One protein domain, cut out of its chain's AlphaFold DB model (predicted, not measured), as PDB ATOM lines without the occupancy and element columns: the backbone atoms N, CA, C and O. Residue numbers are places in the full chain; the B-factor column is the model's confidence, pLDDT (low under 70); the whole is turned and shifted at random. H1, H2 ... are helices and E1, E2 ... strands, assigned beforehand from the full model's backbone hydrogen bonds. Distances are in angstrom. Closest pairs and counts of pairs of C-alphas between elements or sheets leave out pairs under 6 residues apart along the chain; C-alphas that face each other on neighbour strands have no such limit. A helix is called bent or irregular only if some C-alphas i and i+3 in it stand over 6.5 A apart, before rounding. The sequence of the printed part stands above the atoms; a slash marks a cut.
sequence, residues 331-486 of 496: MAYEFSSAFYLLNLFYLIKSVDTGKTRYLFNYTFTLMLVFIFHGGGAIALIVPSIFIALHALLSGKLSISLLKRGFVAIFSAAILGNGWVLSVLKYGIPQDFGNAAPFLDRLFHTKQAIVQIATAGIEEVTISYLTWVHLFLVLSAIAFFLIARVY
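AT A GLANCE: This is residues 331 to 486 of the 496 residues of an uncharacterized protein of Nitratiruptor tergarcus DSM 16512 (UniProt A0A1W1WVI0). Three long helices, one of them folded back on itself, make an open trough of four rods side by side in the order H3, H2a, H1, H2b, with a gap between H2b and H3. From the end of H3 the chain wanders off through short H4 to a small cluster of H5, H6 and H7, then runs out through lone strand E1 to H8, which runs back past the trough without touching any helix. The printed part has 156 residues with eight named helices and one strand, in the order H1 to H7, E1, H8, and is mostly helix. It is loose, with a radius of gyration of the C-alphas of 18.8 A and spans of 57 by 44 by 27 A.

IN THESE COORDINATES: H1, residues 332 to 353, begins at C-alpha 332 (14.404, 20.342, 12.795) and is 31.8 A long; it is irregular, C-alphas 338 and 341 being 7.2 A apart. H2, residues 356 to 393, was assigned as one helix by its hydrogen bonds but is bent, with C-alphas 372 and 375 9.1 A apart. Its arms are H2a, residues 356 to 372, 24.4 A, and H2b, residues 375 to 393, 29.1 A; H2b is irregular, with C-alphas 379 and 382 6.7 A apart. H3, residues 399 to 416, is 25.0 A long. H4 is residues 420 to 426, H5 430 to 433, H6 437 to 443, H7 447 to 455 and E1 460 to 463. H5 is irregular, its end C-alphas 7.3 A apart. H8, residues 467 to 485, is 26.5 A long and ends at C-alpha 485 (21.456, 56.421, 28.255).

HOW THE PARTS SIT: H1 and H2a form a helical hairpin and touch at a shallow tilt of 17 degrees, opposite ways; their closest C-alphas, of Ser 336 and Val 369, are 4.5 A apart. H1 touches H2b, closest at Ser 336 and Gly 376, C-alphas 5.7 A apart. H2a touches H3 at a shallow tilt of 29 degrees, the same way, closest at the C-alphas of Met 367 and Gly 416, 4.3 A. H2b and H3 are apart. H5 and H6 touch only at the corner, with the C-alphas of Gly 433 and Asp 440 closest at 3.8 A. H5 touches H7, closest at the C-alphas of Asp 431 and Gln 447, 6.1 A. E1 pairs with no named strand. Every O i to N i+4 pair is within hydrogen-bond range in H2a, H3, H4, H6, H7 and H8, against 15 of 18 in H1 and 10 of 15 in H2b; H5 is too short for one.

THE WHOLE: The two C-alphas farthest apart, of Thr 454 and Tyr 486, are 57.2 A apart. Residues 452 to 479 stand free. The printed part has no cut, and its links are tight. Mean pLDDT of the printed part is 77.9; it is under 70 at residues 418 to 460, 476, 479 to 480 and 483 to 486.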
ATOM      1  N   MET A 331      18.555  17.794  13.792       83.38
ATOM      2  CA  MET A 331      17.091  17.797  13.792       83.38
ATOM      3  C   MET A 331      16.492  19.170  13.430       83.38
ATOM      4  O   MET A 331      17.175  20.176  13.229       83.38
ATOM      5  N   ALA A 332      15.163  19.203  13.312       84.00
ATOM      6  CA  ALA A 332      14.404  20.342  12.795       84.00
ATOM      7  C   ALA A 332      14.681  21.656  13.551       84.00
ATOM      8  O   ALA A 332      14.826  22.718  12.943       84.00
ATOM      9  N   TYR A 333      14.821  21.581  14.878       82.12
ATOM     10  CA  TYR A 333      15.146  22.742  15.707       82.12
ATOM     11  C   TYR A 333      16.553  23.283  15.442       82.12
ATOM     12  O   TYR A 333      16.742  24.496  15.472       82.12
ATOM     13  N   GLU A 334      17.523  22.415  15.165       85.62
ATOM     14  CA  GLU A 334      18.927  22.761  14.942       85.62
ATOM     15  C   GLU A 334      19.137  23.405  13.567       85.62
ATOM     16  O   GLU A 334      19.960  24.308  13.410       85.62
ATOM     17  N   PHE A 335      18.344  23.005  12.568       88.81
ATOM     18  CA  PHE A 335      18.248  23.758  11.318       88.81
ATOM     19  C   PHE A 335      17.683  25.155  11.549       88.81
ATOM     20  O   PHE A 335      18.286  26.143  11.126       88.81
ATOM     21  N   SER A 336      16.549  25.257  12.248       89.25
ATOM     22  CA  SER A 336      15.921  26.547  12.541       89.25
ATOM     23  C   SER A 336      16.832  27.463  13.367       89.25
ATOM     24  O   SER A 336      16.923  28.662  13.088       89.25
ATOM     25  N   SER A 337      17.561  26.926  14.348       88.19
ATOM     26  CA  SER A 337      18.471  27.701  15.198       88.19
ATOM     27  C   SER A 337      19.652  28.284  14.418       88.19
ATOM     28  O   SER A 337      20.098  29.386  14.743       88.19
ATOM     29  N   ALA A 338      20.119  27.632  13.348       91.31
ATOM     30  CA  ALA A 338      21.190  28.169  12.507       91.31
ATOM     31  C   ALA A 338      20.807  29.485  11.802       91.31
ATOM     32  O   ALA A 338      21.676  30.299  11.476       91.31
ATOM     33  N   PHE A 339      19.507  29.748  11.629       94.56
ATOM     34  CA  PHE A 339      18.993  31.010  11.091       94.56
ATOM     35  C   PHE A 339      18.628  32.036  12.165       94.56
ATOM     36  O   PHE A 339      18.433  33.202  11.824       94.56
ATOM     37  N   TYR A 340      18.576  31.651  13.443       92.06
ATOM     38  CA  TYR A 340      18.112  32.502  14.542       92.06
ATOM     39  C   TYR A 340      18.861  33.838  14.612       92.06
ATOM     40  O   TYR A 340      18.275  34.914  14.479       92.06
ATOM     41  N   LEU A 341      20.188  33.780  14.755       92.31
ATOM     42  CA  LEU A 341      21.002  34.982  14.931       92.31
ATOM     43  C   LEU A 341      21.058  35.830  13.651       92.31
ATOM     44  O   LEU A 341      21.055  37.061  13.711       92.31
ATOM     45  N   LEU A 342      21.072  35.179  12.483       95.75
ATOM     46  CA  LEU A 342      21.003  35.855  11.188       95.75
ATOM     47  C   LEU A 342      19.680  36.607  11.026       95.75
ATOM     48  O   LEU A 342      19.679  37.750  10.567       95.75
ATOM     49  N   ASN A 343      18.569  35.997  11.437       96.50
ATOM     50  CA  ASN A 343      17.253  36.610  11.386       96.50
ATOM     51  C   ASN A 343      17.198  37.884  12.237       96.50
ATOM     52  O   ASN A 343      16.850  38.947  11.720       96.50
ATOM     53  N   LEU A 344      17.646  37.809  13.496       95.00
ATOM     54  CA  LEU A 344      17.723  38.975  14.381       95.00
ATOM     55  C   LEU A 344      18.646  40.062  13.817       95.00
ATOM     56  O   LEU A 344      18.280  41.238  13.798       95.00
ATOM     57  N   PHE A 345      19.812  39.685  13.284       95.19
ATOM     58  CA  PHE A 345      20.728  40.622  12.633       95.19
ATOM     59  C   PHE A 345      20.060  41.369  11.471       95.19
ATOM     60  O   PHE A 345      20.168  42.595  11.375       95.19
ATOM     61  N   TYR A 346      19.361  40.657  10.585       95.69
ATOM     62  CA  TYR A 346      18.693  41.279   9.448       95.69
ATOM     63  C   TYR A 346      17.486  42.121   9.866       95.69
ATOM     64  O   TYR A 346      17.283  43.183   9.273       95.69
ATOM     65  N   LEU A 347      16.747  41.730  10.911       95.31
ATOM     66  CA  LEU A 347      15.688  42.554  11.502       95.31
ATOM     67  C   LEU A 347      16.256  43.882  12.016       95.31
ATOM     68  O   LEU A 347      15.800  44.954  11.612       95.31
ATOM     69  N   ILE A 348      17.317  43.813  12.824       93.75
ATOM     70  CA  ILE A 348      18.043  44.973  13.353       93.75
ATOM     71  C   ILE A 348      18.509  45.884  12.212       93.75
ATOM     72  O   ILE A 348      18.235  47.084  12.219       93.75
ATOM     73  N   LYS A 349      19.173  45.333  11.187       92.94
ATOM     74  CA  LYS A 349      19.677  46.124  10.051       92.94
ATOM     75  C   LYS A 349      18.569  46.682   9.163       92.94
ATOM     76  O   LYS A 349      18.748  47.761   8.591       92.94
ATOM     77  N   SER A 350      17.447  45.980   9.035       93.50
ATOM     78  CA  SER A 350      16.264  46.461   8.322       93.50
ATOM     79  C   SER A 350      15.696  47.704   9.005       93.50
ATOM     80  O   SER A 350      15.519  48.731   8.351       93.50
ATOM     81  N   VAL A 351      15.537  47.649  10.331       92.62
ATOM     82  CA  VAL A 351      15.110  48.788  11.154       92.62
ATOM     83  C   VAL A 351      16.114  49.938  11.092       92.62
ATOM     84  O   VAL A 351      15.725  51.075  10.847       92.62
ATOM     85  N   ASP A 352      17.404  49.657  11.274       90.06
ATOM     86  CA  ASP A 352      18.441  50.692  11.343       90.06
ATOM     87  C   ASP A 352      18.635  51.458  10.038       90.06
ATOM     88  O   ASP A 352      18.981  52.637  10.055       90.06
ATOM     89  N   THR A 353      18.499  50.778   8.900       90.12
ATOM     90  CA  THR A 353      18.895  51.348   7.606       90.12
ATOM     91  C   THR A 353      17.727  51.608   6.666       90.12
ATOM     92  O   THR A 353      17.920  52.266   5.646       90.12
ATOM     93  N   GLY A 354      16.550  51.033   6.932       87.44
ATOM     94  CA  GLY A 354      15.387  51.083   6.043       87.44
ATOM     95  C   GLY A 354      15.596  50.419   4.672       87.44
ATOM     96  O   GLY A 354      14.720  50.508   3.806       87.44
ATOM     97  N   LYS A 355      16.749  49.769   4.436       88.44
ATOM     98  CA  LYS A 355      17.112  49.194   3.136       88.44
ATOM     99  C   LYS A 355      16.374  47.880   2.901       88.44
ATOM    100  O   LYS A 355      16.566  46.913   3.637       88.44
ATOM    101  N   THR A 356      15.651  47.801   1.786       87.75
ATOM    102  CA  THR A 356      14.841  46.635   1.393       87.75
ATOM    103  C   THR A 356      15.636  45.329   1.351       87.75
ATOM    104  O   THR A 356      15.096  44.282   1.680       87.75
ATOM    105  N   ARG A 357      16.936  45.363   1.023       88.75
ATOM    106  CA  ARG A 357      17.780  44.152   0.994       88.75
ATOM    107  C   ARG A 357      17.832  43.406   2.333       88.75
ATOM    108  O   ARG A 357      17.856  42.183   2.345       88.75
ATOM    109  N   TYR A 358      17.859  44.132   3.454       93.00
ATOM    110  CA  TYR A 358      17.912  43.500   4.771       93.00
ATOM    111  C   TYR A 358      16.538  42.992   5.178       93.00
ATOM    112  O   TYR A 358      16.457  41.934   5.785       93.00
ATOM    113  N   LEU A 359      15.472  43.691   4.775       93.31
ATOM    114  CA  LEU A 359      14.116  43.183   4.933       93.31
ATOM    115  C   LEU A 359      13.927  41.867   4.163       93.31
ATOM    116  O   LEU A 359      13.424  40.920   4.743       93.31
ATOM    117  N   PHE A 360      14.405  41.769   2.916       91.81
ATOM    118  CA  PHE A 360      14.368  40.521   2.142       91.81
ATOM    119  C   PHE A 360      15.118  39.378   2.833       91.81
ATOM    120  O   PHE A 360      14.571  38.290   2.983       91.81
ATOM    121  N   ASN A 361      16.350  39.616   3.293       93.94
ATOM    122  CA  ASN A 361      17.115  38.582   3.994       93.94
ATOM    123  C   ASN A 361      16.474  38.203   5.343       93.94
ATOM    124  O   ASN A 361      16.499  37.036   5.726       93.94
ATOM    125  N   TYR A 362      15.858  39.159   6.047       95.94
ATOM    126  CA  TYR A 362      15.040  38.884   7.231       95.94
ATOM    127  C   TYR A 362      13.847  37.982   6.885       95.94
ATOM    128  O   TYR A 362      13.662  36.952   7.523       95.94
ATOM    129  N   THR A 363      13.090  38.309   5.834       95.69
ATOM    130  CA  THR A 363      11.961  37.498   5.360       95.69
ATOM    131  C   THR A 363      12.396  36.080   5.015       95.69
ATOM    132  O   THR A 363      11.774  35.129   5.467       95.69
ATOM    133  N   PHE A 364      13.478  35.922   4.254       95.94
ATOM    134  CA  PHE A 364      13.967  34.610   3.839       95.94
ATOM    135  C   PHE A 364      14.488  33.772   5.003       95.94
ATOM    136  O   PHE A 364      14.175  32.591   5.080       95.94
ATOM    137  N   THR A 365      15.222  34.371   5.940       96.38
ATOM    138  CA  THR A 365      15.656  33.648   7.146       96.38
ATOM    139  C   THR A 365      14.474  33.266   8.038       96.38
ATOM    140  O   THR A 365      14.449  32.146   8.531       96.38
ATOM    141  N   LEU A 366      13.467  34.135   8.193       95.69
ATOM    142  CA  LEU A 366      12.245  33.816   8.941       95.69
ATOM    143  C   LEU A 366      11.451  32.691   8.266       95.69
ATOM    144  O   LEU A 366      10.951  31.793   8.933       95.69
ATOM    145  N   MET A 367      11.359  32.728   6.938       94.19
ATOM    146  CA  MET A 367      10.691  31.697   6.156       94.19
ATOM    147  C   MET A 367      11.387  30.344   6.320       94.19
ATOM    148  O   MET A 367      10.713  29.353   6.562       94.19
ATOM    149  N   LEU A 368      12.725  30.302   6.267       94.31
ATOM    150  CA  LEU A 368      13.493  29.076   6.511       94.31
ATOM    151  C   LEU A 368      13.278  28.531   7.929       94.31
ATOM    152  O   LEU A 368      13.140  27.323   8.085       94.31
ATOM    153  N   VAL A 369      13.170  29.397   8.945       93.25
ATOM    154  CA  VAL A 369      12.796  28.961  10.303       93.25
ATOM    155  C   VAL A 369      11.444  28.244  10.287       93.25
ATOM    156  O   VAL A 369      11.346  27.160  10.847       93.25
ATOM    157  N   PHE A 370      10.426  28.787   9.611       88.19
ATOM    158  CA  PHE A 370       9.129  28.110   9.486       88.19
ATOM    159  C   PHE A 370       9.204  26.789   8.703       88.19
ATOM    160  O   PHE A 370       8.567  25.824   9.119       88.19
ATOM    161  N   ILE A 371       9.992  26.738   7.623       88.75
ATOM    162  CA  ILE A 371      10.143  25.550   6.759       88.75
ATOM    163  C   ILE A 371      10.728  24.373   7.529       88.75
ATOM    164  O   ILE A 371      10.228  23.252   7.423       88.75
ATOM    165  N   PHE A 372      11.802  24.624   8.275       88.00
ATOM    166  CA  PHE A 372      12.469  23.574   9.030       88.00
ATOM    167  C   PHE A 372      11.707  23.248  10.307       88.00
ATOM    168  O   PHE A 372      11.485  22.072  10.578       88.00
ATOM    169  N   HIS A 373      11.269  24.261  11.066       84.75
ATOM    170  CA  HIS A 373      10.409  24.055  12.226       84.75
ATOM    171  C   HIS A 373       9.716  25.334  12.704       84.75
ATOM    172  O   HIS A 373      10.347  26.198  13.323       84.75
ATOM    173  N   GLY A 374       8.394  25.416  12.534       75.88
ATOM    174  CA  GLY A 374       7.586  26.536  13.030       75.88
ATOM    175  C   GLY A 374       7.729  26.794  14.538       75.88
ATOM    176  O   GLY A 374       7.684  27.950  14.960       75.88
ATOM    177  N   GLY A 375       8.005  25.762  15.347       75.62
ATOM    178  CA  GLY A 375       8.296  25.919  16.777       75.62
ATOM    179  C   GLY A 375       9.543  26.770  17.052       75.62
ATOM    180  O   GLY A 375       9.592  27.498  18.042       75.62
ATOM    181  N   GLY A 376      10.522  26.770  16.141       80.31
ATOM    182  CA  GLY A 376      11.710  27.624  16.227       80.31
ATOM    183  C   GLY A 376      11.390  29.123  16.157       80.31
ATOM    184  O   GLY A 376      12.124  29.935  16.721       80.31
ATOM    185  N   ALA A 377      10.267  29.507  15.537       84.81
ATOM    186  CA  ALA A 377       9.841  30.904  15.471       84.81
ATOM    187  C   ALA A 377       9.410  31.455  16.841       84.81
ATOM    188  O   ALA A 377       9.519  32.659  17.071       84.81
ATOM    189  N   ILE A 378       8.989  30.594  17.780       81.94
ATOM    190  CA  ILE A 378       8.607  31.001  19.142       81.94
ATOM    191  C   ILE A 378       9.791  31.675  19.845       81.94
ATOM    192  O   ILE A 378       9.638  32.742  20.442       81.94
ATOM    193  N   ALA A 379      10.997  31.118  19.691       82.88
ATOM    194  CA  ALA A 379      12.217  31.675  20.272       82.88
ATOM    195  C   ALA A 379      12.564  33.075  19.723       82.88
ATOM    196  O   ALA A 379      13.286  33.834  20.375       82.88
ATOM    197  N   LEU A 380      12.058  33.442  18.538       88.56
ATOM    198  CA  LEU A 380      12.278  34.754  17.919       88.56
ATOM    199  C   LEU A 380      11.303  35.827  18.416       88.56
ATOM    200  O   LEU A 380      11.580  37.011  18.220       88.56
ATOM    201  N   ILE A 381      10.187  35.464  19.060       85.06
ATOM    202  CA  ILE A 381       9.147  36.422  19.474       85.06
ATOM    203  C   ILE A 381       9.712  37.432  20.476       85.06
ATOM    204  O   ILE A 381       9.675  38.637  20.232       85.06
ATOM    205  N   VAL A 382      10.281  36.941  21.579       81.94
ATOM    206  CA  VAL A 382      10.818  37.773  22.666       81.94
ATOM    207  C   VAL A 382      11.885  38.765  22.175       81.94
ATOM    208  O   VAL A 382      11.682  39.970  22.342       81.94
ATOM    209  N   PRO A 383      12.987  38.343  21.520       87.00
ATOM    210  CA  PRO A 383      13.989  39.290  21.027       87.00
ATOM    211  C   PRO A 383      13.425  40.242  19.962       87.00
ATOM    212  O   PRO A 383      13.807  41.413  19.936       87.00
ATOM    213  N   SER A 384      12.483  39.799  19.120       89.50
ATOM    214  CA  SER A 384      11.837  40.676  18.133       89.50
ATOM    215  C   SER A 384      11.010  41.778  18.796       89.50
ATOM    216  O   SER A 384      11.042  42.916  18.325       89.50
ATOM    217  N   ILE A 385      10.324  41.483  19.908       86.06
ATOM    218  CA  ILE A 385       9.611  42.488  20.710       86.06
ATOM    219  C   ILE A 385      10.599  43.518  21.262       86.06
ATOM    220  O   ILE A 385      10.372  44.715  21.094       86.06
ATOM    221  N   PHE A 386      11.721  43.090  21.849       85.00
ATOM    222  CA  PHE A 386      12.741  44.021  22.347       85.00
ATOM    223  C   PHE A 386      13.318  44.906  21.236       85.00
ATOM    224  O   PHE A 386      13.457  46.117  21.419       85.00
ATOM    225  N   ILE A 387      13.590  44.337  20.057       89.00
ATOM    226  CA  ILE A 387      14.049  45.101  18.888       89.00
ATOM    227  C   ILE A 387      12.980  46.110  18.449       89.00
ATOM    228  O   ILE A 387      13.308  47.269  18.191       89.00
ATOM    229  N   ALA A 388      11.708  45.709  18.393       87.50
ATOM    230  CA  ALA A 388      10.600  46.579  18.006       87.50
ATOM    231  C   ALA A 388      10.377  47.722  19.011       87.50
ATOM    232  O   ALA A 388      10.256  48.878  18.602       87.50
ATOM    233  N   LEU A 389      10.393  47.430  20.314       85.12
ATOM    234  CA  LEU A 389      10.294  48.433  21.376       85.12
ATOM    235  C   LEU A 389      11.459  49.420  21.309       85.12
ATOM    236  O   LEU A 389      11.247  50.632  21.314       85.12
ATOM    237  N   HIS A 390      12.689  48.926  21.165       82.50
ATOM    238  CA  HIS A 390      13.856  49.784  20.989       82.50
ATOM    239  C   HIS A 390      13.721  50.684  19.753       82.50
ATOM    240  O   HIS A 390      14.019  51.880  19.806       82.50
ATOM    241  N   ALA A 391      13.265  50.121  18.632       87.31
ATOM    242  CA  ALA A 391      13.064  50.841  17.383       87.31
ATOM    243  C   ALA A 391      12.015  51.953  17.519       87.31
ATOM    244  O   ALA A 391      12.234  53.061  17.021       87.31
ATOM    245  N   LEU A 392      10.917  51.670  18.228       86.69
ATOM    246  CA  LEU A 392       9.861  52.627  18.551       86.69
ATOM    247  C   LEU A 392      10.407  53.770  19.413       86.69
ATOM    248  O   LEU A 392      10.321  54.934  19.031       86.69
ATOM    249  N   LEU A 393      11.058  53.435  20.531       84.38
ATOM    250  CA  LEU A 393      11.632  54.400  21.478       84.38
ATOM    251  C   LEU A 393      12.778  55.236  20.884       84.38
ATOM    252  O   LEU A 393      13.116  56.304  21.405       84.38
ATOM    253  N   SER A 394      13.411  54.739  19.823       83.12
ATOM    254  CA  SER A 394      14.483  55.425  19.093       83.12
ATOM    255  C   SER A 394      13.988  56.221  17.884       83.12
ATOM    256  O   SER A 394      14.814  56.781  17.168       83.12
ATOM    257  N   GLY A 395      12.677  56.248  17.613       84.88
ATOM    258  CA  GLY A 395      12.107  56.951  16.460       84.88
ATOM    259  C   GLY A 395      12.543  56.382  15.103       84.88
ATOM    260  O   GLY A 395      12.498  57.083  14.098       84.88
ATOM    261  N   LYS A 396      12.996  55.121  15.060       86.69
ATOM    262  CA  LYS A 396      13.478  54.460  13.832       86.69
ATOM    263  C   LYS A 396      12.361  53.769  13.046       86.69
ATOM    264  O   LYS A 396      12.563  53.381  11.898       86.69
ATOM    265  N   LEU A 397      11.182  53.600  13.646       87.50
ATOM    266  CA  LEU A 397      10.029  53.000  12.981       87.50
ATOM    267  C   LEU A 397       9.274  54.041  12.154       87.50
ATOM    268  O   LEU A 397       8.722  54.999  12.685       87.50
ATOM    269  N   SER A 398       9.193  53.802  10.846       89.44
ATOM    270  CA  SER A 398       8.280  54.516   9.951       89.44
ATOM    271  C   SER A 398       7.073  53.642   9.613       89.44
ATOM    272  O   SER A 398       7.189  52.418   9.524       89.44
ATOM    273  N   ILE A 399       5.924  54.262   9.328       89.06
ATOM    274  CA  ILE A 399       4.708  53.553   8.886       89.06
ATOM    275  C   ILE A 399       4.988  52.713   7.627       89.06
ATOM    276  O   ILE A 399       4.502  51.591   7.501       89.06
ATOM    277  N   SER A 400       5.818  53.220   6.710       91.00
ATOM    278  CA  SER A 400       6.243  52.485   5.510       91.00
ATOM    279  C   SER A 400       7.031  51.216   5.849       91.00
ATOM    280  O   SER A 400       6.815  50.167   5.237       91.00
ATOM    281  N   LEU A 401       7.944  51.282   6.823       89.75
ATOM    282  CA  LEU A 401       8.674  50.104   7.285       89.75
ATOM    283  C   LEU A 401       7.741  49.108   7.983       89.75
ATOM    284  O   LEU A 401       7.846  47.921   7.704       89.75
ATOM    285  N   LEU A 402       6.804  49.577   8.815       90.06
ATOM    286  CA  LEU A 402       5.819  48.718   9.483       90.06
ATOM    287  C   LEU A 402       4.937  47.969   8.478       90.06
ATOM    288  O   LEU A 402       4.813  46.752   8.575       90.06
ATOM    289  N   LYS A 403       4.394  48.661   7.467       92.12
ATOM    290  CA  LYS A 403       3.587  48.034   6.405       92.12
ATOM    291  C   LYS A 403       4.378  46.963   5.653       92.12
ATOM    292  O   LYS A 403       3.911  45.839   5.504       92.12
ATOM    293  N   ARG A 404       5.596  47.294   5.208       93.00
ATOM    294  CA  ARG A 404       6.465  46.338   4.499       93.00
ATOM    295  C   ARG A 404       6.890  45.174   5.397       93.00
ATOM    296  O   ARG A 404       6.934  44.045   4.927       93.00
ATOM    297  N   GLY A 405       7.169  45.440   6.672       92.06
ATOM    298  CA  GLY A 405       7.506  44.439   7.682       92.06
ATOM    299  C   GLY A 405       6.361  43.465   7.944       92.06
ATOM    300  O   GLY A 405       6.584  42.261   7.950       92.06
ATOM    301  N   PHE A 406       5.131  43.968   8.068       91.94
ATOM    302  CA  PHE A 406       3.940  43.138   8.228       91.94
ATOM    303  C   PHE A 406       3.741  42.197   7.033       91.94
ATOM    304  O   PHE A 406       3.618  40.988   7.218       91.94
ATOM    305  N   VAL A 407       3.806  42.726   5.803       93.12
ATOM    306  CA  VAL A 407       3.713  41.912   4.576       93.12
ATOM    307  C   VAL A 407       4.831  40.870   4.520       93.12
ATOM    308  O   VAL A 407       4.577  39.718   4.177       93.12
ATOM    309  N   ALA A 408       6.056  41.249   4.883       92.06
ATOM    310  CA  ALA A 408       7.201  40.347   4.946       92.06
ATOM    311  C   ALA A 408       6.983  39.187   5.932       92.06
ATOM    312  O   ALA A 408       7.194  38.037   5.558       92.06
ATOM    313  N   ILE A 409       6.554  39.473   7.165       92.31
ATOM    314  CA  ILE A 409       6.295  38.455   8.195       92.31
ATOM    315  C   ILE A 409       5.172  37.522   7.747       92.31
ATOM    316  O   ILE A 409       5.325  36.306   7.806       92.31
ATOM    317  N   PHE A 410       4.072  38.086   7.246       89.81
ATOM    318  CA  PHE A 410       2.927  37.311   6.777       89.81
ATOM    319  C   PHE A 410       3.299  36.400   5.599       89.81
ATOM    320  O   PHE A 410       2.974  35.216   5.601       89.81
ATOM    321  N   SER A 411       4.063  36.921   4.634       89.94
ATOM    322  CA  SER A 411       4.551  36.135   3.495       89.94
ATOM    323  C   SER A 411       5.487  35.013   3.943       89.94
ATOM    324  O   SER A 411       5.354  33.892   3.467       89.94
ATOM    325  N   ALA A 412       6.404  35.287   4.878       91.75
ATOM    326  CA  ALA A 412       7.298  34.270   5.430       91.75
ATOM    327  C   ALA A 412       6.536  33.179   6.192       91.75
ATOM    328  O   ALA A 412       6.875  32.009   6.059       91.75
ATOM    329  N   ALA A 413       5.503  33.544   6.956       85.94
ATOM    330  CA  ALA A 413       4.675  32.585   7.674       85.94
ATOM    331  C   ALA A 413       3.870  31.698   6.713       85.94
ATOM    332  O   ALA A 413       3.839  30.488   6.897       85.94
ATOM    333  N   ILE A 414       3.259  32.260   5.665       83.19
ATOM    334  CA  ILE A 414       2.485  31.469   4.695       83.19
ATOM    335  C   ILE A 414       3.398  30.582   3.852       83.19
ATOM    336  O   ILE A 414       3.192  29.376   3.788       83.19
ATOM    337  N   LEU A 415       4.402  31.174   3.203       84.94
ATOM    338  CA  LEU A 415       5.273  30.448   2.279       84.94
ATOM    339  C   LEU A 415       6.221  29.501   3.011       84.94
ATOM    340  O   LEU A 415       6.610  28.477   2.461       84.94
ATOM    341  N   GLY A 416       6.597  29.841   4.246       81.44
ATOM    342  CA  GLY A 416       7.489  29.022   5.048       81.44
ATOM    343  C   GLY A 416       6.802  27.801   5.649       81.44
ATOM    344  O   GLY A 416       7.436  26.784   5.882       81.44
ATOM    345  N   ASN A 417       5.488  27.843   5.838       77.12
ATOM    346  CA  ASN A 417       4.721  26.667   6.218       77.12
ATOM    347  C   ASN A 417       4.327  25.885   4.958       77.12
ATOM    348  O   ASN A 417       3.168  25.879   4.563       77.12
ATOM    349  N   GLY A 418       5.293  25.227   4.305       59.69
ATOM    350  CA  GLY A 418       5.088  24.493   3.041       59.69
ATOM    351  C   GLY A 418       3.969  23.435   3.079       59.69
ATOM    352  O   GLY A 418       3.375  23.121   2.048       59.69
ATOM    353  N   TRP A 419       3.599  22.950   4.269       60.78
ATOM    354  CA  TRP A 419       2.429  22.094   4.504       60.78
ATOM    355  C   TRP A 419       1.082  22.804   4.276       60.78
ATOM    356  O   TRP A 419       0.071  22.129   4.118       60.78
ATOM    357  N   VAL A 420       1.032  24.136   4.156       59.91
ATOM    358  CA  VAL A 420      -0.163  24.863   3.692       59.91
ATOM    359  C   VAL A 420      -0.601  24.354   2.314       59.91
ATOM    360  O   VAL A 420      -1.795  24.256   2.059       59.91
ATOM    361  N   LEU A 421       0.330  23.927   1.449       60.53
ATOM    362  CA  LEU A 421      -0.014  23.260   0.184       60.53
ATOM    363  C   LEU A 421      -0.759  21.936   0.410       60.53
ATOM    364  O   LEU A 421      -1.671  21.597  -0.343       60.53
ATOM    365  N   SER A 422      -0.400  21.215   1.473       59.03
ATOM    366  CA  SER A 422      -1.103  20.001   1.890       59.03
ATOM    367  C   SER A 422      -2.480  20.339   2.460       59.03
ATOM    368  O   SER A 422      -3.445  19.686   2.090       59.03
ATOM    369  N   VAL A 423      -2.619  21.417   3.242       61.69
ATOM    370  CA  VAL A 423      -3.929  21.900   3.727       61.69
ATOM    371  C   VAL A 423      -4.859  22.284   2.585       61.69
ATOM    372  O   VAL A 423      -6.037  21.946   2.611       61.69
ATOM    373  N   LEU A 424      -4.339  22.962   1.559       63.38
ATOM    374  CA  LEU A 424      -5.125  23.350   0.388       63.38
ATOM    375  C   LEU A 424      -5.659  22.135  -0.387       63.38
ATOM    376  O   LEU A 424      -6.759  22.203  -0.930       63.38
ATOM    377  N   LYS A 425      -4.898  21.035  -0.444       65.50
ATOM    378  CA  LYS A 425      -5.271  19.811  -1.174       65.50
ATOM    379  C   LYS A 425      -6.074  18.817  -0.327       65.50
ATOM    380  O   LYS A 425      -6.929  18.125  -0.872       65.50
ATOM    381  N   TYR A 426      -5.806  18.740   0.975       62.94
ATOM    382  CA  TYR A 426      -6.286  17.673   1.863       62.94
ATOM    383  C   TYR A 426      -7.137  18.147   3.045       62.94
ATOM    384  O   TYR A 426      -7.708  17.314   3.746       62.94
ATOM    385  N   GLY A 427      -7.267  19.457   3.257       60.75
ATOM    386  CA  GLY A 427      -7.907  20.025   4.443       60.75
ATOM    387  C   GLY A 427      -6.963  20.102   5.648       60.75
ATOM    388  O   GLY A 427      -5.787  19.753   5.572       60.75
ATOM    389  N   ILE A 428      -7.465  20.618   6.771       61.59
ATOM    390  CA  ILE A 428      -6.669  20.813   7.993       61.59
ATOM    391  C   ILE A 428      -6.354  19.440   8.626       61.59
ATOM    392  O   ILE A 428      -7.296  18.696   8.910       61.59
ATOM    393  N   PRO A 429      -5.071  19.090   8.870       59.25
ATOM    394  CA  PRO A 429      -4.699  17.855   9.563       59.25
ATOM    395  C   PRO A 429      -5.355  17.763  10.942       59.25
ATOM    396  O   PRO A 429      -5.383  18.748  11.680       59.25
ATOM    397  N   GLN A 430      -5.849  16.585  11.326       56.22
ATOM    398  CA  GLN A 430      -6.504  16.428  12.630       56.22
ATOM    399  C   GLN A 430      -5.520  16.540  13.805       56.22
ATOM    400  O   GLN A 430      -5.887  17.052  14.854       56.22
ATOM    401  N   ASP A 431      -4.251  16.179  13.613       55.03
ATOM    402  CA  ASP A 431      -3.233  16.222  14.673       55.03
ATOM    403  C   ASP A 431      -2.588  17.616  14.824       55.03
ATOM    404  O   ASP A 431      -1.658  17.806  15.611       55.03
ATOM    405  N   PHE A 432      -3.060  18.615  14.067       55.16
ATOM    406  CA  PHE A 432      -2.462  19.952  14.014       55.16
ATOM    407  C   PHE A 432      -2.478  20.668  15.373       55.16
ATOM    408  O   PHE A 432      -1.584  21.458  15.684       55.16
ATOM    409  N   GLY A 433      -3.472  20.371  16.209       50.34
ATOM    410  CA  GLY A 433      -3.585  20.961  17.534       50.34
ATOM    411  C   GLY A 433      -2.785  20.274  18.644       50.34
ATOM    412  O   GLY A 433      -2.622  20.884  19.699       50.34
ATOM    413  N   ASN A 434      -2.181  19.102  18.394       52.94
ATOM    414  CA  ASN A 434      -1.282  18.449  19.360       52.94
ATOM    415  C   ASN A 434      -0.025  19.294  19.628       52.94
ATOM    416  O   ASN A 434       0.482  19.331  20.743       52.94
ATOM    417  N   ALA A 435       0.470  20.013  18.614       51.97
ATOM    418  CA  ALA A 435       1.670  20.843  18.736       51.97
ATOM    419  C   ALA A 435       1.401  22.228  19.351       51.97
ATOM    420  O   ALA A 435       2.327  22.873  19.847       51.97
ATOM    421  N   ALA A 436       0.156  22.719  19.304       53.88
ATOM    422  CA  ALA A 436      -0.215  23.972  19.952       53.88
ATOM    423  C   ALA A 436      -1.714  23.996  20.324       53.88
ATOM    424  O   ALA A 436      -2.565  24.125  19.437       53.88
ATOM    425  N   PRO A 437      -2.066  24.003  21.625       56.44
ATOM    426  CA  PRO A 437      -3.459  23.952  22.085       56.44
ATOM    427  C   PRO A 437      -4.367  25.078  21.562       56.44
ATOM    428  O   PRO A 437      -5.589  24.938  21.514       56.44
ATOM    429  N   PHE A 438      -3.799  26.225  21.170       59.91
ATOM    430  CA  PHE A 438      -4.576  27.314  20.571       59.91
ATOM    431  C   PHE A 438      -5.015  26.999  19.133       59.91
ATOM    432  O   PHE A 438      -6.102  27.417  18.740       59.91
ATOM    433  N   LEU A 439      -4.211  26.248  18.368       58.34
ATOM    434  CA  LEU A 439      -4.568  25.776  17.026       58.34
ATOM    435  C   LEU A 439      -5.686  24.739  17.118       58.34
ATOM    436  O   LEU A 439      -6.612  24.767  16.318       58.34
ATOM    437  N   ASP A 440      -5.655  23.917  18.167       57.94
ATOM    438  CA  ASP A 440      -6.708  22.952  18.493       57.94
ATOM    439  C   ASP A 440      -8.067  23.633  18.741       57.94
ATOM    440  O   ASP A 440      -9.113  23.157  18.295       57.94
ATOM    441  N   ARG A 441      -8.057  24.798  19.408       63.66
ATOM    442  CA  ARG A 441      -9.252  25.640  19.594       63.66
ATOM    443  C   ARG A 441      -9.667  26.372  18.324       63.66
ATOM    444  O   ARG A 441     -10.861  26.522  18.099       63.66
ATOM    445  N   LEU A 442      -8.702  26.839  17.530       66.06
ATOM    446  CA  LEU A 442      -8.947  27.596  16.299       66.06
ATOM    447  C   LEU A 442      -9.553  26.720  15.195       66.06
ATOM    448  O   LEU A 442     -10.418  27.181  14.457       66.06
ATOM    449  N   PHE A 443      -9.105  25.468  15.090       67.94
ATOM    450  CA  PHE A 443      -9.522  24.526  14.048       67.94
ATOM    451  C   PHE A 443     -10.465  23.428  14.545       67.94
ATOM    452  O   PHE A 443     -10.870  22.571  13.765       67.94
ATOM    453  N   HIS A 444     -10.843  23.464  15.826       68.06
ATOM    454  CA  HIS A 444     -11.763  22.513  16.455       68.06
ATOM    455  C   HIS A 444     -11.345  21.033  16.319       68.06
ATOM    456  O   HIS A 444     -12.203  20.152  16.284       68.06
ATOM    457  N   THR A 445     -10.040  20.747  16.283       63.97
ATOM    458  CA  THR A 445      -9.490  19.400  16.048       63.97
ATOM    459  C   THR A 445      -9.570  18.466  17.266       63.97
ATOM    460  O   THR A 445      -9.603  17.252  17.090       63.97
ATOM    461  N   LYS A 446      -9.709  19.012  18.489       63.03
ATOM    462  CA  LYS A 446      -9.958  18.301  19.773       63.03
ATOM    463  C   LYS A 446      -8.961  17.178  20.130       63.03
ATOM    464  O   LYS A 446      -9.226  16.419  21.063       63.03
ATOM    465  N   GLN A 447      -7.830  17.067  19.442       60.66
ATOM    466  CA  GLN A 447      -6.947  15.905  19.538       60.66
ATOM    467  C   GLN A 447      -6.018  15.930  20.753       60.66
ATOM    468  O   GLN A 447      -5.822  14.872  21.352       60.66
ATOM    469  N   ALA A 448      -5.578  17.105  21.224       54.97
ATOM    470  CA  ALA A 448      -4.789  17.172  22.454       54.97
ATOM    471  C   ALA A 448      -5.597  16.641  23.651       54.97
ATOM    472  O   ALA A 448      -5.080  15.904  24.479       54.97
ATOM    473  N   ILE A 449      -6.903  16.933  23.702       55.41
ATOM    474  CA  ILE A 449      -7.809  16.468  24.769       55.41
ATOM    475  C   ILE A 449      -8.004  14.943  24.716       55.41
ATOM    476  O   ILE A 449      -8.070  14.297  25.759       55.41
ATOM    477  N   VAL A 450      -8.089  14.363  23.514       56.03
ATOM    478  CA  VAL A 450      -8.230  12.909  23.331       56.03
ATOM    479  C   VAL A 450      -6.936  12.187  23.704       56.03
ATOM    480  O   VAL A 450      -7.009  11.204  24.433       56.03
ATOM    481  N   GLN A 451      -5.766  12.699  23.301       55.94
ATOM    482  CA  GLN A 451      -4.472  12.136  23.705       55.94
ATOM    483  C   GLN A 451      -4.283  12.155  25.221       55.94
ATOM    484  O   GLN A 451      -3.919  11.124  25.783       55.94
ATOM    485  N   ILE A 452      -4.620  13.270  25.881       54.69
ATOM    486  CA  ILE A 452      -4.604  13.395  27.348       54.69
ATOM    487  C   ILE A 452      -5.504  12.332  28.000       54.69
ATOM    488  O   ILE A 452      -5.124  11.722  28.995       54.69
ATOM    489  N   ALA A 453      -6.679  12.060  27.422       53.22
ATOM    490  CA  ALA A 453      -7.602  11.049  27.936       53.22
ATOM    491  C   ALA A 453      -7.125   9.597  27.713       53.22
ATOM    492  O   ALA A 453      -7.469   8.724  28.506       53.22
ATOM    493  N   THR A 454      -6.347   9.323  26.656       53.50
ATOM    494  CA  THR A 454      -5.850   7.969  26.328       53.50
ATOM    495  C   THR A 454      -4.467   7.624  26.887       53.50
ATOM    496  O   THR A 454      -4.219   6.452  27.148       53.50
ATOM    497  N   ALA A 455      -3.559   8.593  27.054       53.31
ATOM    498  CA  ALA A 455      -2.168   8.337  27.456       53.31
ATOM    499  C   ALA A 455      -1.980   8.188  28.977       53.31
ATOM    500  O   ALA A 455      -0.953   7.686  29.422       53.31
ATOM    501  N   GLY A 456      -2.976   8.580  29.777       44.59
ATOM    502  CA  GLY A 456      -3.057   8.278  31.207       44.59
ATOM    503  C   GLY A 456      -2.106   9.058  32.118       44.59
ATOM    504  O   GLY A 456      -2.455   9.245  33.278       44.59
ATOM    505  N   ILE A 457      -0.966   9.551  31.632       51.28
ATOM    506  CA  ILE A 457      -0.051  10.399  32.401       51.28
ATOM    507  C   ILE A 457       0.680  11.368  31.456       51.28
ATOM    508  O   ILE A 457       1.203  10.960  30.420       51.28
ATOM    509  N   GLU A 458       0.702  12.655  31.810       57.69
ATOM    510  CA  GLU A 458       1.446  13.698  31.101       57.69
ATOM    511  C   GLU A 458       2.657  14.109  31.958       57.69
ATOM    512  O   GLU A 458       2.526  14.851  32.931       57.69
ATOM    513  N   GLU A 459       3.847  13.600  31.627       63.59
ATOM    514  CA  GLU A 459       5.095  14.129  32.180       63.59
ATOM    515  C   GLU A 459       5.410  15.478  31.523       63.59
ATOM    516  O   GLU A 459       5.506  15.596  30.300       63.59
ATOM    517  N   VAL A 460       5.609  16.514  32.336       69.12
ATOM    518  CA  VAL A 460       6.026  17.838  31.874       69.12
ATOM    519  C   VAL A 460       7.520  18.003  32.120       69.12
ATOM    520  O   VAL A 460       8.006  17.826  33.238       69.12
ATOM    521  N   THR A 461       8.259  18.403  31.083       73.75
ATOM    522  CA  THR A 461       9.646  18.853  31.232       73.75
ATOM    523  C   THR A 461       9.678  20.324  31.636       73.75
ATOM    524  O   THR A 461       9.260  21.198  30.875       73.75
ATOM    525  N   ILE A 462      10.213  20.627  32.817       76.38
ATOM    526  CA  ILE A 462      10.305  21.989  33.353       76.38
ATOM    527  C   ILE A 462      11.771  22.395  33.453       76.38
ATOM    528  O   ILE A 462      12.573  21.714  34.086       76.38
ATOM    529  N   SER A 463      12.128  23.531  32.855       75.75
ATOM    530  CA  SER A 463      13.474  24.104  32.975       75.75
ATOM    531  C   SER A 463      13.621  24.885  34.286       75.75
ATOM    532  O   SER A 463      12.864  25.819  34.549       75.75
ATOM    533  N   TYR A 464      14.611  24.528  35.105       75.94
ATOM    534  CA  TYR A 464      14.892  25.178  36.383       75.94
ATOM    535  C   TYR A 464      15.818  26.394  36.234       75.94
ATOM    536  O   TYR A 464      17.030  26.264  36.051       75.94
ATOM    537  N   LEU A 465      15.265  27.602  36.359       72.56
ATOM    538  CA  LEU A 465      16.039  28.843  36.270       72.56
ATOM    539  C   LEU A 465      16.989  29.010  37.464       72.56
ATOM    540  O   LEU A 465      16.565  29.243  38.593       72.56
ATOM    541  N   THR A 466      18.292  28.954  37.196       74.12
ATOM    542  CA  THR A 466      19.334  29.215  38.203       74.12
ATOM    543  C   THR A 466      19.639  30.713  38.344       74.12
ATOM    544  O   THR A 466      19.297  31.525  37.479       74.12
ATOM    545  N   TRP A 467      20.378  31.087  39.393       77.62
ATOM    546  CA  TRP A 467      20.890  32.452  39.583       77.62
ATOM    547  C   TRP A 467      21.724  32.968  38.407       77.62
ATOM    548  O   TRP A 467      21.694  34.163  38.125       77.62
ATOM    549  N   VAL A 468      22.421  32.083  37.686       75.88
ATOM    550  CA  VAL A 468      23.167  32.444  36.469       75.88
ATOM    551  C   VAL A 468      22.212  32.953  35.389       75.88
ATOM    552  O   VAL A 468      22.462  33.992  34.788       75.88
ATOM    553  N   HIS A 469      21.076  32.281  35.187       75.88
ATOM    554  CA  HIS A 469      20.066  32.701  34.214       75.88
ATOM    555  C   HIS A 469      19.449  34.048  34.597       75.88
ATOM    556  O   HIS A 469      19.322  34.932  33.752       75.88
ATOM    557  N   LEU A 470      19.123  34.234  35.882       78.88
ATOM    558  CA  LEU A 470      18.637  35.516  36.396       78.88
ATOM    559  C   LEU A 470      19.673  36.626  36.188       78.88
ATOM    560  O   LEU A 470      19.327  37.699  35.703       78.88
ATOM    561  N   PHE A 471      20.947  36.359  36.479       79.81
ATOM    562  CA  PHE A 471      22.039  37.302  36.254       79.81
ATOM    563  C   PHE A 471      22.199  37.666  34.774       79.81
ATOM    564  O   PHE A 471      22.379  38.841  34.462       79.81
ATOM    565  N   LEU A 472      22.090  36.702  33.855       75.19
ATOM    566  CA  LEU A 472      22.147  36.954  32.411       75.19
ATOM    567  C   LEU A 472      20.980  37.833  31.944       75.19
ATOM    568  O   LEU A 472      21.194  38.791  31.205       75.19
ATOM    569  N   VAL A 473      19.757  37.564  32.415       75.19
ATOM    570  CA  VAL A 473      18.577  38.389  32.104       75.19
ATOM    571  C   VAL A 473      18.729  39.802  32.670       75.19
ATOM    572  O   VAL A 473      18.500  40.777  31.957       75.19
ATOM    573  N   LEU A 474      19.150  39.932  33.930       79.62
ATOM    574  CA  LEU A 474      19.384  41.229  34.567       79.62
ATOM    575  C   LEU A 474      20.501  42.005  33.871       79.62
ATOM    576  O   LEU A 474      20.366  43.208  33.667       79.62
ATOM    577  N   SER A 475      21.562  41.318  33.449       75.38
ATOM    578  CA  SER A 475      22.649  41.905  32.666       75.38
ATOM    579  C   SER A 475      22.139  42.401  31.315       75.38
ATOM    580  O   SER A 475      22.398  43.546  30.965       75.38
ATOM    581  N   ALA A 476      21.330  41.613  30.598       68.12
ATOM    582  CA  ALA A 476      20.716  42.032  29.336       68.12
ATOM    583  C   ALA A 476      19.817  43.272  29.509       68.12
ATOM    584  O   ALA A 476      19.880  44.208  28.710       68.12
ATOM    585  N   ILE A 477      19.020  43.325  30.583       73.88
ATOM    586  CA  ILE A 477      18.203  44.500  30.928       73.88
ATOM    587  C   ILE A 477      19.097  45.704  31.257       73.88
ATOM    588  O   ILE A 477      18.858  46.802  30.753       73.88
ATOM    589  N   ALA A 478      20.144  45.520  32.063       75.12
ATOM    590  CA  ALA A 478      21.076  46.584  32.420       75.12
ATOM    591  C   ALA A 478      21.793  47.135  31.181       75.12
ATOM    592  O   ALA A 478      21.823  48.348  30.981       75.12
ATOM    593  N   PHE A 479      22.294  46.269  30.299       67.69
ATOM    594  CA  PHE A 479      22.903  46.669  29.034       67.69
ATOM    595  C   PHE A 479      21.916  47.398  28.124       67.69
ATOM    596  O   PHE A 479      22.278  48.420  27.543       67.69
ATOM    597  N   PHE A 480      20.660  46.952  28.051       65.25
ATOM    598  CA  PHE A 480      19.602  47.671  27.340       65.25
ATOM    599  C   PHE A 480      19.393  49.092  27.888       65.25
ATOM    600  O   PHE A 480      19.321  50.055  27.119       65.25
ATOM    601  N   LEU A 481      19.339  49.248  29.214       72.19
ATOM    602  CA  LEU A 481      19.188  50.550  29.869       72.19
ATOM    603  C   LEU A 481      20.423  51.442  29.659       72.19
ATOM    604  O   LEU A 481      20.280  52.620  29.334       72.19
ATOM    605  N   ILE A 482      21.634  50.889  29.760       70.94
ATOM    606  CA  ILE A 482      22.892  51.603  29.495       70.94
ATOM    607  C   ILE A 482      22.938  52.067  28.034       70.94
ATOM    608  O   ILE A 482      23.165  53.249  27.771       70.94
ATOM    609  N   ALA A 483      22.643  51.180  27.079       60.00
ATOM    610  CA  ALA A 483      22.568  51.500  25.652       60.00
ATOM    611  C   ALA A 483      21.633  52.688  25.375       60.00
ATOM    612  O   ALA A 483      21.890  53.510  24.495       60.00
ATOM    613  N   ARG A 484      20.546  52.795  26.148       62.06
ATOM    614  CA  ARG A 484      19.576  53.884  26.039       62.06
ATOM    615  C   ARG A 484      20.117  55.220  26.551       62.06
ATOM    616  O   ARG A 484      19.834  56.251  25.937       62.06
ATOM    617  N   VAL A 485      20.863  55.213  27.655       65.50
ATOM    618  CA  VAL A 485      21.456  56.421  28.255       65.50
ATOM    619  C   VAL A 485      22.556  56.989  27.355       65.50
ATOM    620  O   VAL A 485      22.603  58.197  27.113       65.50
ATOM    621  N   TYR A 486      23.378  56.126  26.757       59.59
ATOM    622  CA  TYR A 486      24.403  56.520  25.791       59.59
ATOM    623  C   TYR A 486      23.789  56.718  24.394       59.59
ATOM    624  O   TYR A 486      24.018  55.961  23.456       59.59
TER     625      TYR A 486